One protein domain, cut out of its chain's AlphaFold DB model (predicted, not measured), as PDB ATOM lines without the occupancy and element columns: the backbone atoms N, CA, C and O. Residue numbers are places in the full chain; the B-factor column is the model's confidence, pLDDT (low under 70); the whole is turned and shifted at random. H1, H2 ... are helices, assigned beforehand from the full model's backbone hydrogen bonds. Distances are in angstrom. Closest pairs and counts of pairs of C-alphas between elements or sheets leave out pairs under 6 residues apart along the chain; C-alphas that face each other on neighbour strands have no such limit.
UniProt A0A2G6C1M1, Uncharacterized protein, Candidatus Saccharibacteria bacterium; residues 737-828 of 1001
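AT A GLANCE: This is residues 737 to 828 of the 1001 residues of an uncharacterized protein of Candidatus Saccharibacteria bacterium (UniProt A0A2G6C1M1). A long helix, H3, forms the spine of this model, with two short helices, H1 and H2, packed at its first end and two more, H6 and H7, meeting it crosswise along its first half and middle. Beyond the last end of H3 the chain folds back through two very short helices, H4 and H5, to reach H6, and H7 then leads away from the spine. The printed part has 92 residues, with seven named helices in the order H1 to H7 and no named strand, and its class is all helix. It is only just compact, close to loose, with a radius of gyration of the C-alphas of 14.5 A and spans of 42 by 29 by 22 A.

HOW THE PARTS SIT: H3, residues 760 to 781, is the hub and touches four helices; the packing is mostly crossed, with no touching pair at a shallow tilt. With residues 760 to 767 alone it touches H1, residues 737 to 746, at a steep tilt of 58 degrees, the same way; the closest C-alphas, of Ala 744 and Leu 764, are 5.6 A apart. H2, residues 748 to 753, touches H3 only just about perpendicular, at 72 degrees, with the C-alphas of Ala 751 and Ile 763 closest at 6.1 A. H1 and H2 meet only through their link. H6, residues 799 to 808, touches H3 only just about perpendicular, at 71 degrees, with the C-alphas of Arg 768 and Thr 806 closest at 6.2 A. H7, residues 811 to 826, touches H3 with residues 811 to 812 alone, about perpendicular at 80 degrees; the C-alphas of Phe 772 and Ala 811 are closest at 4.5 A. H6 and H7 touch at a steep tilt of 51 degrees, opposite ways, with the C-alphas of Leu 805 and Thr 814 closest at 5.6 A. H4, residues 784 to 787, is close to H3 but not clearly touching, with the C-alphas of Met 779 and Leu 785 closest at 5.6 A. H5, residues 792 to 796, and H7 are near each other. H1 and H7 are apart. Every O i to N i+4 pair is within hydrogen-bond range in H1, H2, H3, H5 and H7, against 5 of 6 in H6; H4 is too short for such a pair.

IN THESE COORDINATES: H3 is 31.6 A long, from C-alpha 760 at (255.564, 247.988, 304.709) to C-alpha 781 at (283.813, 247.660, 290.497). H7 measures 22.3 A and ends with C-alpha 826 at (281.829, 223.995, 302.257). H6 measures 14.9 A and H1 14.7 A.

THE WHOLE: The two C-alphas farthest apart, of Ser 738 and Ser 827, are 44.6 A apart. The printed part has no cut and no long link. Mean pLDDT of the printed part is 74.4; residues 737 to 753, 755 to 764 and 827 to 828 are under 70.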
ATOM      1  N   ARG A 737     257.570 252.551 315.364       40.84
ATOM      2  CA  ARG A 737     256.872 252.165 314.124       40.84
ATOM      3  C   ARG A 737     256.600 253.320 313.143       40.84
ATOM      4  O   ARG A 737     256.469 253.061 311.948       40.84
ATOM      5  N   SER A 738     256.607 254.592 313.573       37.50
ATOM      6  CA  SER A 738     256.392 255.736 312.656       37.50
ATOM      7  C   SER A 738     257.578 256.006 311.725       37.50
ATOM      8  O   SER A 738     257.396 256.457 310.595       37.50
ATOM      9  N   THR A 739     258.804 255.733 312.179       41.50
ATOM     10  CA  THR A 739     260.033 255.921 311.389       41.50
ATOM     11  C   THR A 739     260.144 254.881 310.275       41.50
ATOM     12  O   THR A 739     260.517 255.212 309.154       41.50
ATOM     13  N   GLN A 740     259.741 253.638 310.553       43.72
ATOM     14  CA  GLN A 740     259.687 252.550 309.573       43.72
ATOM     15  C   GLN A 740     258.659 252.821 308.467       43.72
ATOM     16  O   GLN A 740     258.955 252.603 307.297       43.72
ATOM     17  N   LEU A 741     257.491 253.369 308.821       42.16
ATOM     18  CA  LEU A 741     256.465 253.756 307.851       42.16
ATOM     19  C   LEU A 741     256.930 254.915 306.954       42.16
ATOM     20  O   LEU A 741     256.793 254.830 305.737       42.16
ATOM     21  N   LYS A 742     257.546 255.960 307.532       44.00
ATOM     22  CA  LYS A 742     258.160 257.061 306.760       44.00
ATOM     23  C   LYS A 742     259.242 256.550 305.805       44.00
ATOM     24  O   LYS A 742     259.292 256.982 304.658       44.00
ATOM     25  N   LYS A 743     260.080 255.618 306.268       50.88
ATOM     26  CA  LYS A 743     261.151 255.012 305.470       50.88
ATOM     27  C   LYS A 743     260.596 254.179 304.314       50.88
ATOM     28  O   LYS A 743     261.027 254.381 303.187       50.88
ATOM     29  N   ALA A 744     259.622 253.303 304.567       46.88
ATOM     30  CA  ALA A 744     258.980 252.498 303.526       46.88
ATOM     31  C   ALA A 744     258.258 253.368 302.485       46.88
ATOM     32  O   ALA A 744     258.299 253.074 301.296       46.88
ATOM     33  N   TRP A 745     257.630 254.465 302.917       44.88
ATOM     34  CA  TRP A 745     256.931 255.383 302.016       44.88
ATOM     35  C   TRP A 745     257.867 256.077 301.018       44.88
ATOM     36  O   TRP A 745     257.475 256.278 299.871       44.88
ATOM     37  N   GLY A 746     259.098 256.401 301.435       46.81
ATOM     38  CA  GLY A 746     260.085 257.103 300.606       46.81
ATOM     39  C   GLY A 746     260.407 256.396 299.287       46.81
ATOM     40  O   GLY A 746     260.402 257.042 298.246       46.81
ATOM     41  N   ASP A 747     260.580 255.069 299.314       51.03
ATOM     42  CA  ASP A 747     260.933 254.284 298.118       51.03
ATOM     43  C   ASP A 747     259.785 253.393 297.613       51.03
ATOM     44  O   ASP A 747     259.979 252.545 296.742       51.03
ATOM     45  N   ARG A 748     258.564 253.583 298.134       52.59
ATOM     46  CA  ARG A 748     257.382 252.766 297.809       52.59
ATOM     47  C   ARG A 748     257.110 252.694 296.306       52.59
ATOM     48  O   ARG A 748     256.847 251.617 295.785       52.59
ATOM     49  N   ALA A 749     257.149 253.833 295.614       44.59
ATOM     50  CA  ALA A 749     256.859 253.889 294.179       44.59
ATOM     51  C   ALA A 749     257.869 253.069 293.359       44.59
ATOM     52  O   ALA A 749     257.476 252.351 292.441       44.59
ATOM     53  N   LEU A 750     259.148 253.131 293.738       56.53
ATOM     54  CA  LEU A 750     260.219 252.367 293.109       56.53
ATOM     55  C   LEU A 750     260.074 250.866 293.411       56.53
ATOM     56  O   LEU A 750     260.049 250.065 292.482       56.53
ATOM     57  N   ALA A 751     259.844 250.491 294.672       57.12
ATOM     58  CA  ALA A 751     259.624 249.098 295.070       57.12
ATOM     59  C   ALA A 751     258.433 248.455 294.329       57.12
ATOM     60  O   ALA A 751     258.544 247.350 293.802       57.12
ATOM     61  N   ILE A 752     257.303 249.165 294.224       54.41
ATOM     62  CA  ILE A 752     256.121 248.681 293.491       54.41
ATOM     63  C   ILE A 752     256.422 248.538 291.995       54.41
ATOM     64  O   ILE A 752     255.977 247.575 291.374       54.41
ATOM     65  N   SER A 753     257.199 249.459 291.411       56.16
ATOM     66  CA  SER A 753     257.605 249.360 290.002       56.16
ATOM     67  C   SER A 753     258.467 248.124 289.716       56.16
ATOM     68  O   SER A 753     258.421 247.586 288.611       56.16
ATOM     69  N   GLU A 754     259.173 247.620 290.730       70.00
ATOM     70  CA  GLU A 754     259.946 246.374 290.684       70.00
ATOM     71  C   GLU A 754     259.123 245.130 291.071       70.00
ATOM     72  O   GLU A 754     259.666 244.035 291.213       70.00
ATOM     73  N   GLY A 755     257.801 245.270 291.219       65.69
ATOM     74  CA  GLY A 755     256.882 244.167 291.500       65.69
ATOM     75  C   GLY A 755     256.807 243.756 292.973       65.69
ATOM     76  O   GLY A 755     256.262 242.694 293.278       65.69
ATOM     77  N   ILE A 756     257.335 244.568 293.894       69.12
ATOM     78  CA  ILE A 756     257.245 244.303 295.333       69.12
ATOM     79  C   ILE A 756     255.817 244.568 295.823       69.12
ATOM     80  O   ILE A 756     255.253 245.620 295.505       69.12
ATOM     81  N   PRO A 757     255.221 243.653 296.617       51.91
ATOM     82  CA  PRO A 757     253.906 243.866 297.202       51.91
ATOM     83  C   PRO A 757     253.863 245.159 298.009       51.91
ATOM     84  O   PRO A 757     254.777 245.450 298.782       51.91
ATOM     85  N   ASP A 758     252.773 245.906 297.864       49.31
ATOM     86  CA  ASP A 758     252.539 247.165 298.566       49.31
ATOM     87  C   ASP A 758     252.224 246.925 300.055       49.31
ATOM     88  O   ASP A 758     251.086 247.046 300.515       49.31
ATOM     89  N   ARG A 759     253.255 246.492 300.788       49.22
ATOM     90  CA  ARG A 759     253.269 246.170 302.216       49.22
ATOM     91  C   ARG A 759     254.544 246.726 302.840       49.22
ATOM     92  O   ARG A 759     255.630 246.570 302.288       49.22
ATOM     93  N   VAL A 760     254.432 247.331 304.024       47.94
ATOM     94  CA  VAL A 760     255.564 247.988 304.709       47.94
ATOM     95  C   VAL A 760     256.730 247.024 304.929       47.94
ATOM     96  O   VAL A 760     257.867 247.365 304.623       47.94
ATOM     97  N   SER A 761     256.461 245.807 305.402       54.06
ATOM     98  CA  SER A 761     257.483 244.772 305.598       54.06
ATOM     99  C   SER A 761     258.181 244.381 304.291       54.06
ATOM    100  O   SER A 761     259.408 244.312 304.258       54.06
ATOM    101  N   ALA A 762     257.423 244.203 303.205       58.88
ATOM    102  CA  ALA A 762     257.958 243.856 301.889       58.88
ATOM    103  C   ALA A 762     258.828 244.978 301.302       58.88
ATOM    104  O   ALA A 762     259.918 244.716 300.798       58.88
ATOM    105  N   ILE A 763     258.394 246.235 301.432       58.41
ATOM    106  CA  ILE A 763     259.140 247.402 300.949       58.41
ATOM    107  C   ILE A 763     260.418 247.616 301.771       58.41
ATOM    108  O   ILE A 763     261.477 247.864 301.201       58.41
ATOM    109  N   LEU A 764     260.367 247.469 303.100       64.12
ATOM    110  CA  LEU A 764     261.561 247.574 303.949       64.12
ATOM    111  C   LEU A 764     262.568 246.448 303.675       64.12
ATOM    112  O   LEU A 764     263.774 246.700 303.667       64.12
ATOM    113  N   ALA A 765     262.093 245.220 303.445       72.81
ATOM    114  CA  ALA A 765     262.942 244.101 303.044       72.81
ATOM    115  C   ALA A 765     263.597 244.370 301.681       72.81
ATOM    116  O   ALA A 765     264.811 244.214 301.536       72.81
ATOM    117  N   TRP A 766     262.822 244.865 300.713       83.62
ATOM    118  CA  TRP A 766     263.339 245.272 299.409       83.62
ATOM    119  C   TRP A 766     264.385 246.388 299.517       83.62
ATOM    120  O   TRP A 766     265.448 246.264 298.920       83.62
ATOM    121  N   GLN A 767     264.161 247.427 300.328       78.88
ATOM    122  CA  GLN A 767     265.127 248.519 300.523       78.88
ATOM    123  C   GLN A 767     266.478 248.011 301.038       78.88
ATOM    124  O   GLN A 767     267.529 248.453 300.575       78.88
ATOM    125  N   ARG A 768     266.461 247.079 301.999       82.38
ATOM    126  CA  ARG A 768     267.684 246.468 302.544       82.38
ATOM    127  C   ARG A 768     268.407 245.643 301.487       82.38
ATOM    128  O   ARG A 768     269.619 245.781 301.339       82.38
ATOM    129  N   LEU A 769     267.663 244.851 300.717       85.88
ATOM    130  CA  LEU A 769     268.221 244.061 299.623       85.88
ATOM    131  C   LEU A 769     268.778 244.949 298.500       85.88
ATOM    132  O   LEU A 769     269.824 244.641 297.938       85.88
ATOM    133  N   ASN A 770     268.119 246.066 298.190       84.25
ATOM    134  CA  ASN A 770     268.573 247.018 297.183       84.25
ATOM    135  C   ASN A 770     269.855 247.739 297.629       84.25
ATOM    136  O   ASN A 770     270.825 247.806 296.879       84.25
ATOM    137  N   ALA A 771     269.917 248.184 298.888       82.56
ATOM    138  CA  ALA A 771     271.137 248.742 299.472       82.56
ATOM    139  C   ALA A 771     272.294 247.724 299.494       82.56
ATOM    140  O   ALA A 771     273.447 248.087 299.248       82.56
ATOM    141  N   PHE A 772     271.989 246.447 299.752       90.81
ATOM    142  CA  PHE A 772     272.958 245.360 299.634       90.81
ATOM    143  C   PHE A 772     273.480 245.228 298.203       90.81
ATOM    144  O   PHE A 772     274.690 245.288 298.014       90.81
ATOM    145  N   LYS A 773     272.598 245.144 297.198       88.19
ATOM    146  CA  LYS A 773     272.990 245.051 295.780       88.19
ATOM    147  C   LYS A 773     273.905 246.200 295.356       88.19
ATOM    148  O   LYS A 773     274.978 245.928 294.835       88.19
ATOM    149  N   LEU A 774     273.548 247.443 295.689       86.50
ATOM    150  CA  LEU A 774     274.380 248.621 295.406       86.50
ATOM    151  C   LEU A 774     275.774 248.522 296.046       86.50
ATOM    152  O   LEU A 774     276.767 248.904 295.436       86.50
ATOM    153  N   THR A 775     275.860 247.976 297.263       89.12
ATOM    154  CA  THR A 775     277.147 247.751 297.941       89.12
ATOM    155  C   THR A 775     277.970 246.667 297.241       89.12
ATOM    156  O   THR A 775     279.188 246.799 297.138       89.12
ATOM    157  N   VAL A 776     277.331 245.592 296.767       90.56
ATOM    158  CA  VAL A 776     278.011 244.539 295.999       90.56
ATOM    159  C   VAL A 776     278.529 245.096 294.677       90.56
ATOM    160  O   VAL A 776     279.695 244.866 294.374       90.56
ATOM    161  N   ASP A 777     277.715 245.863 293.950       89.25
ATOM    162  CA  ASP A 777     278.110 246.508 292.691       89.25
ATOM    163  C   ASP A 777     279.345 247.410 292.908       89.25
ATOM    164  O   ASP A 777     280.361 247.254 292.232       89.25
ATOM    165  N   GLU A 778     279.326 248.270 293.937       90.12
ATOM    166  CA  GLU A 778     280.464 249.135 294.291       90.12
ATOM    167  C   GLU A 778     281.727 248.328 294.653       90.12
ATOM    168  O   GLU A 778     282.848 248.684 294.275       90.12
ATOM    169  N   MET A 779     281.587 247.242 295.420       87.38
ATOM    170  CA  MET A 779     282.728 246.407 295.810       87.38
ATOM    171  C   MET A 779     283.281 245.586 294.642       87.38
ATOM    172  O   MET A 779     284.487 245.336 294.612       87.38
ATOM    173  N   GLU A 780     282.436 245.187 293.693       88.81
ATOM    174  CA  GLU A 780     282.833 244.504 292.462       88.81
ATOM    175  C   GLU A 780     283.642 245.427 291.553       88.81
ATOM    176  O   GLU A 780     284.754 245.075 291.155       88.81
ATOM    177  N   GLU A 781     283.138 246.639 291.307       88.00
ATOM    178  CA  GLU A 781     283.813 247.660 290.497       88.00
ATOM    179  C   GLU A 781     285.197 248.022 291.052       88.00
ATOM    180  O   GLU A 781     286.139 248.267 290.296       88.00
ATOM    181  N   ASN A 782     285.340 248.003 292.378       87.50
ATOM    182  CA  ASN A 782     286.590 248.306 293.069       87.50
ATOM    183  C   ASN A 782     287.487 247.078 293.328       87.50
ATOM    184  O   ASN A 782     288.519 247.226 293.982       87.50
ATOM    185  N   GLY A 783     287.111 245.877 292.870       83.81
ATOM    186  CA  GLY A 783     287.895 244.642 293.049       83.81
ATOM    187  C   GLY A 783     287.986 244.123 294.493       83.81
ATOM    188  O   GLY A 783     288.842 243.299 294.809       83.81
ATOM    189  N   LYS A 784     287.119 244.604 295.391       84.81
ATOM    190  CA  LYS A 784     287.137 244.281 296.830       84.81
ATOM    191  C   LYS A 784     286.341 243.028 297.187       84.81
ATOM    192  O   LYS A 784     286.493 242.505 298.288       84.81
ATOM    193  N   LEU A 785     285.485 242.535 296.288       84.50
ATOM    194  CA  LEU A 785     284.774 241.265 296.493       84.50
ATOM    195  C   LEU A 785     285.744 240.078 296.556       84.50
ATOM    196  O   LEU A 785     285.621 239.226 297.438       84.50
ATOM    197  N   GLN A 786     286.760 240.063 295.685       82.88
ATOM    198  CA  GLN A 786     287.762 238.996 295.672       82.88
ATOM    199  C   GLN A 786     288.632 239.005 296.939       82.88
ATOM    200  O   GLN A 786     289.007 237.938 297.423       82.88
ATOM    201  N   GLU A 787     288.905 240.180 297.520       82.50
ATOM    202  CA  GLU A 787     289.682 240.315 298.766       82.50
ATOM    203  C   GLU A 787     289.013 239.619 299.963       82.50
ATOM    204  O   GLU A 787     289.701 239.121 300.853       82.50
ATOM    205  N   ILE A 788     287.677 239.529 299.976       78.50
ATOM    206  CA  ILE A 788     286.905 238.837 301.023       78.50
ATOM    207  C   ILE A 788     286.512 237.397 300.645       78.50
ATOM    208  O   ILE A 788     285.737 236.757 301.364       78.50
ATOM    209  N   GLY A 789     287.058 236.875 299.541       83.62
ATOM    210  CA  GLY A 789     286.864 235.494 299.092       83.62
ATOM    211  C   GLY A 789     285.474 235.188 298.524       83.62
ATOM    212  O   GLY A 789     285.033 234.039 298.610       83.62
ATOM    213  N   LEU A 790     284.780 236.195 297.981       88.25
ATOM    214  CA  LEU A 790     283.455 236.056 297.373       88.25
ATOM    215  C   LEU A 790     283.463 236.453 295.891       88.25
ATOM    216  O   LEU A 790     284.193 237.356 295.480       88.25
ATOM    217  N   SER A 791     282.604 235.813 295.101       89.94
ATOM    218  CA  SER A 791     282.277 236.225 293.733       89.94
ATOM    219  C   SER A 791     280.824 236.699 293.617       89.94
ATOM    220  O   SER A 791     279.969 236.354 294.438       89.94
ATOM    221  N   ARG A 792     280.521 237.486 292.577       89.81
ATOM    222  CA  ARG A 792     279.145 237.922 292.301       89.81
ATOM    223  C   ARG A 792     278.210 236.743 292.030       89.81
ATOM    224  O   ARG A 792     277.104 236.700 292.558       89.81
ATOM    225  N   GLU A 793     278.694 235.755 291.285       89.19
ATOM    226  CA  GLU A 793     277.961 234.521 290.993       89.19
ATOM    227  C   GLU A 793     277.564 233.769 292.275       89.19
ATOM    228  O   GLU A 793     276.434 233.301 292.399       89.19
ATOM    229  N   GLU A 794     278.450 233.701 293.270       87.62
ATOM    230  CA  GLU A 794     278.166 233.044 294.553       87.62
ATOM    231  C   GLU A 794     277.076 233.768 295.353       87.62
ATOM    232  O   GLU A 794     276.234 233.125 295.979       87.62
ATOM    233  N   ILE A 795     277.066 235.101 295.320       89.75
ATOM    234  CA  ILE A 795     276.040 235.916 295.982       89.75
ATOM    235  C   ILE A 795     274.687 235.721 295.287       89.75
ATOM    236  O   ILE A 795     273.683 235.435 295.944       89.75
ATOM    237  N   ASP A 796     274.665 235.821 293.957       86.88
ATOM    238  CA  ASP A 796     273.438 235.760 293.159       86.88
ATOM    239  C   ASP A 796     272.793 234.361 293.174       86.88
ATOM    240  O   ASP A 796     271.571 234.232 293.071       86.88
ATOM    241  N   THR A 797     273.589 233.305 293.366       88.94
ATOM    242  CA  THR A 797     273.104 231.917 293.486       88.94
ATOM    243  C   THR A 797     272.583 231.556 294.881       88.94
ATOM    244  O   THR A 797     271.947 230.512 295.033       88.94
ATOM    245  N   ASN A 798     272.749 232.425 295.890       87.69
ATOM    246  CA  ASN A 798     272.309 232.194 297.275       87.69
ATOM    247  C   ASN A 798     271.262 233.211 297.790       87.69
ATOM    248  O   ASN A 798     271.370 233.712 298.914       87.69
ATOM    249  N   PRO A 799     270.181 233.498 297.037       86.62
ATOM    250  CA  PRO A 799     269.275 234.608 297.339       86.62
ATOM    251  C   PRO A 799     268.524 234.446 298.666       86.62
ATOM    252  O   PRO A 799     268.228 235.440 299.321       86.62
ATOM    253  N   LYS A 800     268.233 233.208 299.094       86.56
ATOM    254  CA  LYS A 800     267.552 232.940 300.374       86.56
ATOM    255  C   LYS A 800     268.427 233.307 301.570       86.56
ATOM    256  O   LYS A 800     267.958 233.974 302.483       86.56
ATOM    257  N   THR A 801     269.699 232.916 301.536       88.06
ATOM    258  CA  THR A 801     270.671 233.234 302.588       88.06
ATOM    259  C   THR A 801     270.924 234.732 302.659       88.06
ATOM    260  O   THR A 801     270.911 235.306 303.741       88.06
ATOM    261  N   ILE A 802     271.075 235.393 301.509       91.50
ATOM    262  CA  ILE A 802     271.251 236.849 301.456       91.50
ATOM    263  C   ILE A 802     270.013 237.581 301.983       91.50
ATOM    264  O   ILE A 802     270.151 238.518 302.770       91.50
ATOM    265  N   ALA A 803     268.807 237.155 301.602       85.38
ATOM    266  CA  ALA A 803     267.569 237.747 302.106       85.38
ATOM    267  C   ALA A 803     267.449 237.604 303.632       85.38
ATOM    268  O   ALA A 803     267.108 238.571 304.311       85.38
ATOM    269  N   GLU A 804     267.791 236.434 304.173       87.12
ATOM    270  CA  GLU A 804     267.747 236.189 305.615       87.12
ATOM    271  C   GLU A 804     268.798 237.009 306.373       87.12
ATOM    272  O   GLU A 804     268.488 237.653 307.369       87.12
ATOM    273  N   LEU A 805     270.031 237.089 305.871       87.12
ATOM    274  CA  LEU A 805     271.091 237.869 306.515       87.12
ATOM    275  C   LEU A 805     270.834 239.380 306.442       87.12
ATOM    276  O   LEU A 805     271.031 240.084 307.427       87.12
ATOM    277  N   THR A 806     270.369 239.898 305.302       88.06
ATOM    278  CA  THR A 806     270.036 241.332 305.146       88.06
ATOM    279  C   THR A 806     268.802 241.744 305.950       88.06
ATOM    280  O   THR A 806     268.569 242.936 306.157       88.06
ATOM    281  N   ARG A 807     268.012 240.782 306.447       83.31
ATOM    282  CA  ARG A 807     266.920 241.037 307.393       83.31
ATOM    283  C   ARG A 807     267.437 241.624 308.708       83.31
ATOM    284  O   ARG A 807     266.743 242.470 309.280       83.31
ATOM    285  N   VAL A 808     268.623 241.207 309.156       78.38
ATOM    286  CA  VAL A 808     269.170 241.564 310.478       78.38
ATOM    287  C   VAL A 808     270.512 242.307 310.416       78.38
ATOM    288  O   VAL A 808     270.802 243.086 311.315       78.38
ATOM    289  N   LEU A 809     271.287 242.161 309.337       81.56
ATOM    290  CA  LEU A 809     272.614 242.770 309.168       81.56
ATOM    291  C   LEU A 809     272.621 243.908 308.136       81.56
ATOM    292  O   LEU A 809     271.825 243.926 307.192       81.56
ATOM    293  N   SER A 810     273.569 244.844 308.265       83.75
ATOM    294  CA  SER A 810     273.863 245.816 307.203       83.75
ATOM    295  C   SER A 810     274.545 245.152 306.003       83.75
ATOM    296  O   SER A 810     275.139 244.086 306.122       83.75
ATOM    297  N   ALA A 811     274.552 245.816 304.844       82.56
ATOM    298  CA  ALA A 811     275.085 245.240 303.606       82.56
ATOM    299  C   ALA A 811     276.530 244.702 303.716       82.56
ATOM    300  O   ALA A 811     276.836 243.605 303.248       82.56
ATOM    301  N   LYS A 812     277.422 245.454 304.375       83.31
ATOM    302  CA  LYS A 812     278.825 245.053 304.576       83.31
ATOM    303  C   LYS A 812     278.958 243.885 305.555       83.31
ATOM    304  O   LYS A 812     279.814 243.022 305.369       83.31
ATOM    305  N   GLU A 813     278.128 243.857 306.593       83.81
ATOM    306  CA  GLU A 813     278.085 242.758 307.561       83.81
ATOM    307  C   GLU A 813     277.513 241.493 306.925       83.81
ATOM    308  O   GLU A 813     278.083 240.425 307.119       83.81
ATOM    309  N   THR A 814     276.478 241.610 306.084       88.56
ATOM    310  CA  THR A 814     275.933 240.502 305.291       88.56
ATOM    311  C   THR A 814     277.021 239.852 304.439       88.56
ATOM    312  O   THR A 814     277.144 238.634 304.460       88.56
ATOM    313  N   LEU A 815     277.856 240.629 303.737       88.69
ATOM    314  CA  LEU A 815     278.960 240.078 302.936       88.69
ATOM    315  C   LEU A 815     279.990 239.325 303.789       88.69
ATOM    316  O   LEU A 815     280.399 238.216 303.444       88.69
ATOM    317  N   LYS A 816     280.381 239.889 304.936       85.50
ATOM    318  CA  LYS A 816     281.298 239.223 305.875       85.50
ATOM    319  C   LYS A 816     280.688 237.941 306.448       85.50
ATOM    320  O   LYS A 816     281.375 236.925 306.531       85.50
ATOM    321  N   ALA A 817     279.416 237.985 306.839       85.38
ATOM    322  CA  ALA A 817     278.678 236.845 307.367       85.38
ATOM    323  C   ALA A 817     278.524 235.747 306.311       85.38
ATOM    324  O   ALA A 817     278.825 234.593 306.591       85.38
ATOM    325  N   PHE A 818     278.156 236.105 305.080       89.31
ATOM    326  CA  PHE A 818     278.028 235.164 303.972       89.31
ATOM    327  C   PHE A 818     279.365 234.486 303.638       89.31
ATOM    328  O   PHE A 818     279.407 233.267 303.500       89.31
ATOM    329  N   SER A 819     280.473 235.239 303.623       86.69
ATOM    330  CA  SER A 819     281.827 234.678 303.470       86.69
ATOM    331  C   SER A 819     282.176 233.675 304.583       86.69
ATOM    332  O   SER A 819     282.729 232.610 304.305       86.69
ATOM    333  N   LYS A 820     281.806 233.953 305.843       82.81
ATOM    334  CA  LYS A 820     281.990 233.009 306.966       82.81
ATOM    335  C   LYS A 820     281.120 231.758 306.819       82.81
ATOM    336  O   LYS A 820     281.626 230.653 306.976       82.81
ATOM    337  N   ILE A 821     279.836 231.933 306.507       82.75
ATOM    338  CA  ILE A 821     278.867 230.839 306.346       82.75
ATOM    339  C   ILE A 821     279.321 229.888 305.250       82.75
ATOM    340  O   ILE A 821     279.381 228.685 305.487       82.75
ATOM    341  N   LYS A 822     279.713 230.434 304.094       83.00
ATOM    342  CA  LYS A 822     280.274 229.679 302.975       83.00
ATOM    343  C   LYS A 822     281.374 228.734 303.462       83.00
ATOM    344  O   LYS A 822     281.211 227.522 303.352       83.00
ATOM    345  N   LYS A 823     282.398 229.274 304.133       79.00
ATOM    346  CA  LYS A 823     283.506 228.482 304.696       79.00
ATOM    347  C   LYS A 823     283.034 227.389 305.658       79.00
ATOM    348  O   LYS A 823     283.543 226.277 305.611       79.00
ATOM    349  N   TRP A 824     282.051 227.673 306.516       77.62
ATOM    350  CA  TRP A 824     281.519 226.681 307.464       77.62
ATOM    351  C   TRP A 824     280.724 225.560 306.793       77.62
ATOM    352  O   TRP A 824     280.693 224.445 307.309       77.62
ATOM    353  N   THR A 825     280.067 225.854 305.673       73.19
ATOM    354  CA  THR A 825     279.207 224.900 304.955       73.19
ATOM    355  C   THR A 825     279.927 224.116 303.858       73.19
ATOM    356  O   THR A 825     279.476 223.027 303.514       73.19
ATOM    357  N   GLU A 826     281.044 224.629 303.330       71.44
ATOM    358  CA  GLU A 826     281.829 223.995 302.257       71.44
ATOM    359  C   GLU A 826     282.515 222.693 302.689       71.44
ATOM    360  O   GLU A 826     282.697 221.797 301.867       71.44
ATOM    361  N   SER A 827     282.870 222.560 303.970       59.75
ATOM    362  CA  SER A 827     283.571 221.388 304.513       59.75
ATOM    363  C   SER A 827     282.655 220.404 305.254       59.75
ATOM    364  O   SER A 827     283.150 219.538 305.975       59.75
ATOM    365  N   ALA A 828     281.336 220.588 305.198       62.75
ATOM    366  CA  ALA A 828     280.396 219.835 306.023       62.75
ATOM    367  C   ALA A 828     279.912 218.558 305.313       62.75
ATOM    368  O   ALA A 828     279.408 218.604 304.192       62.75
TER     369      ALA A 828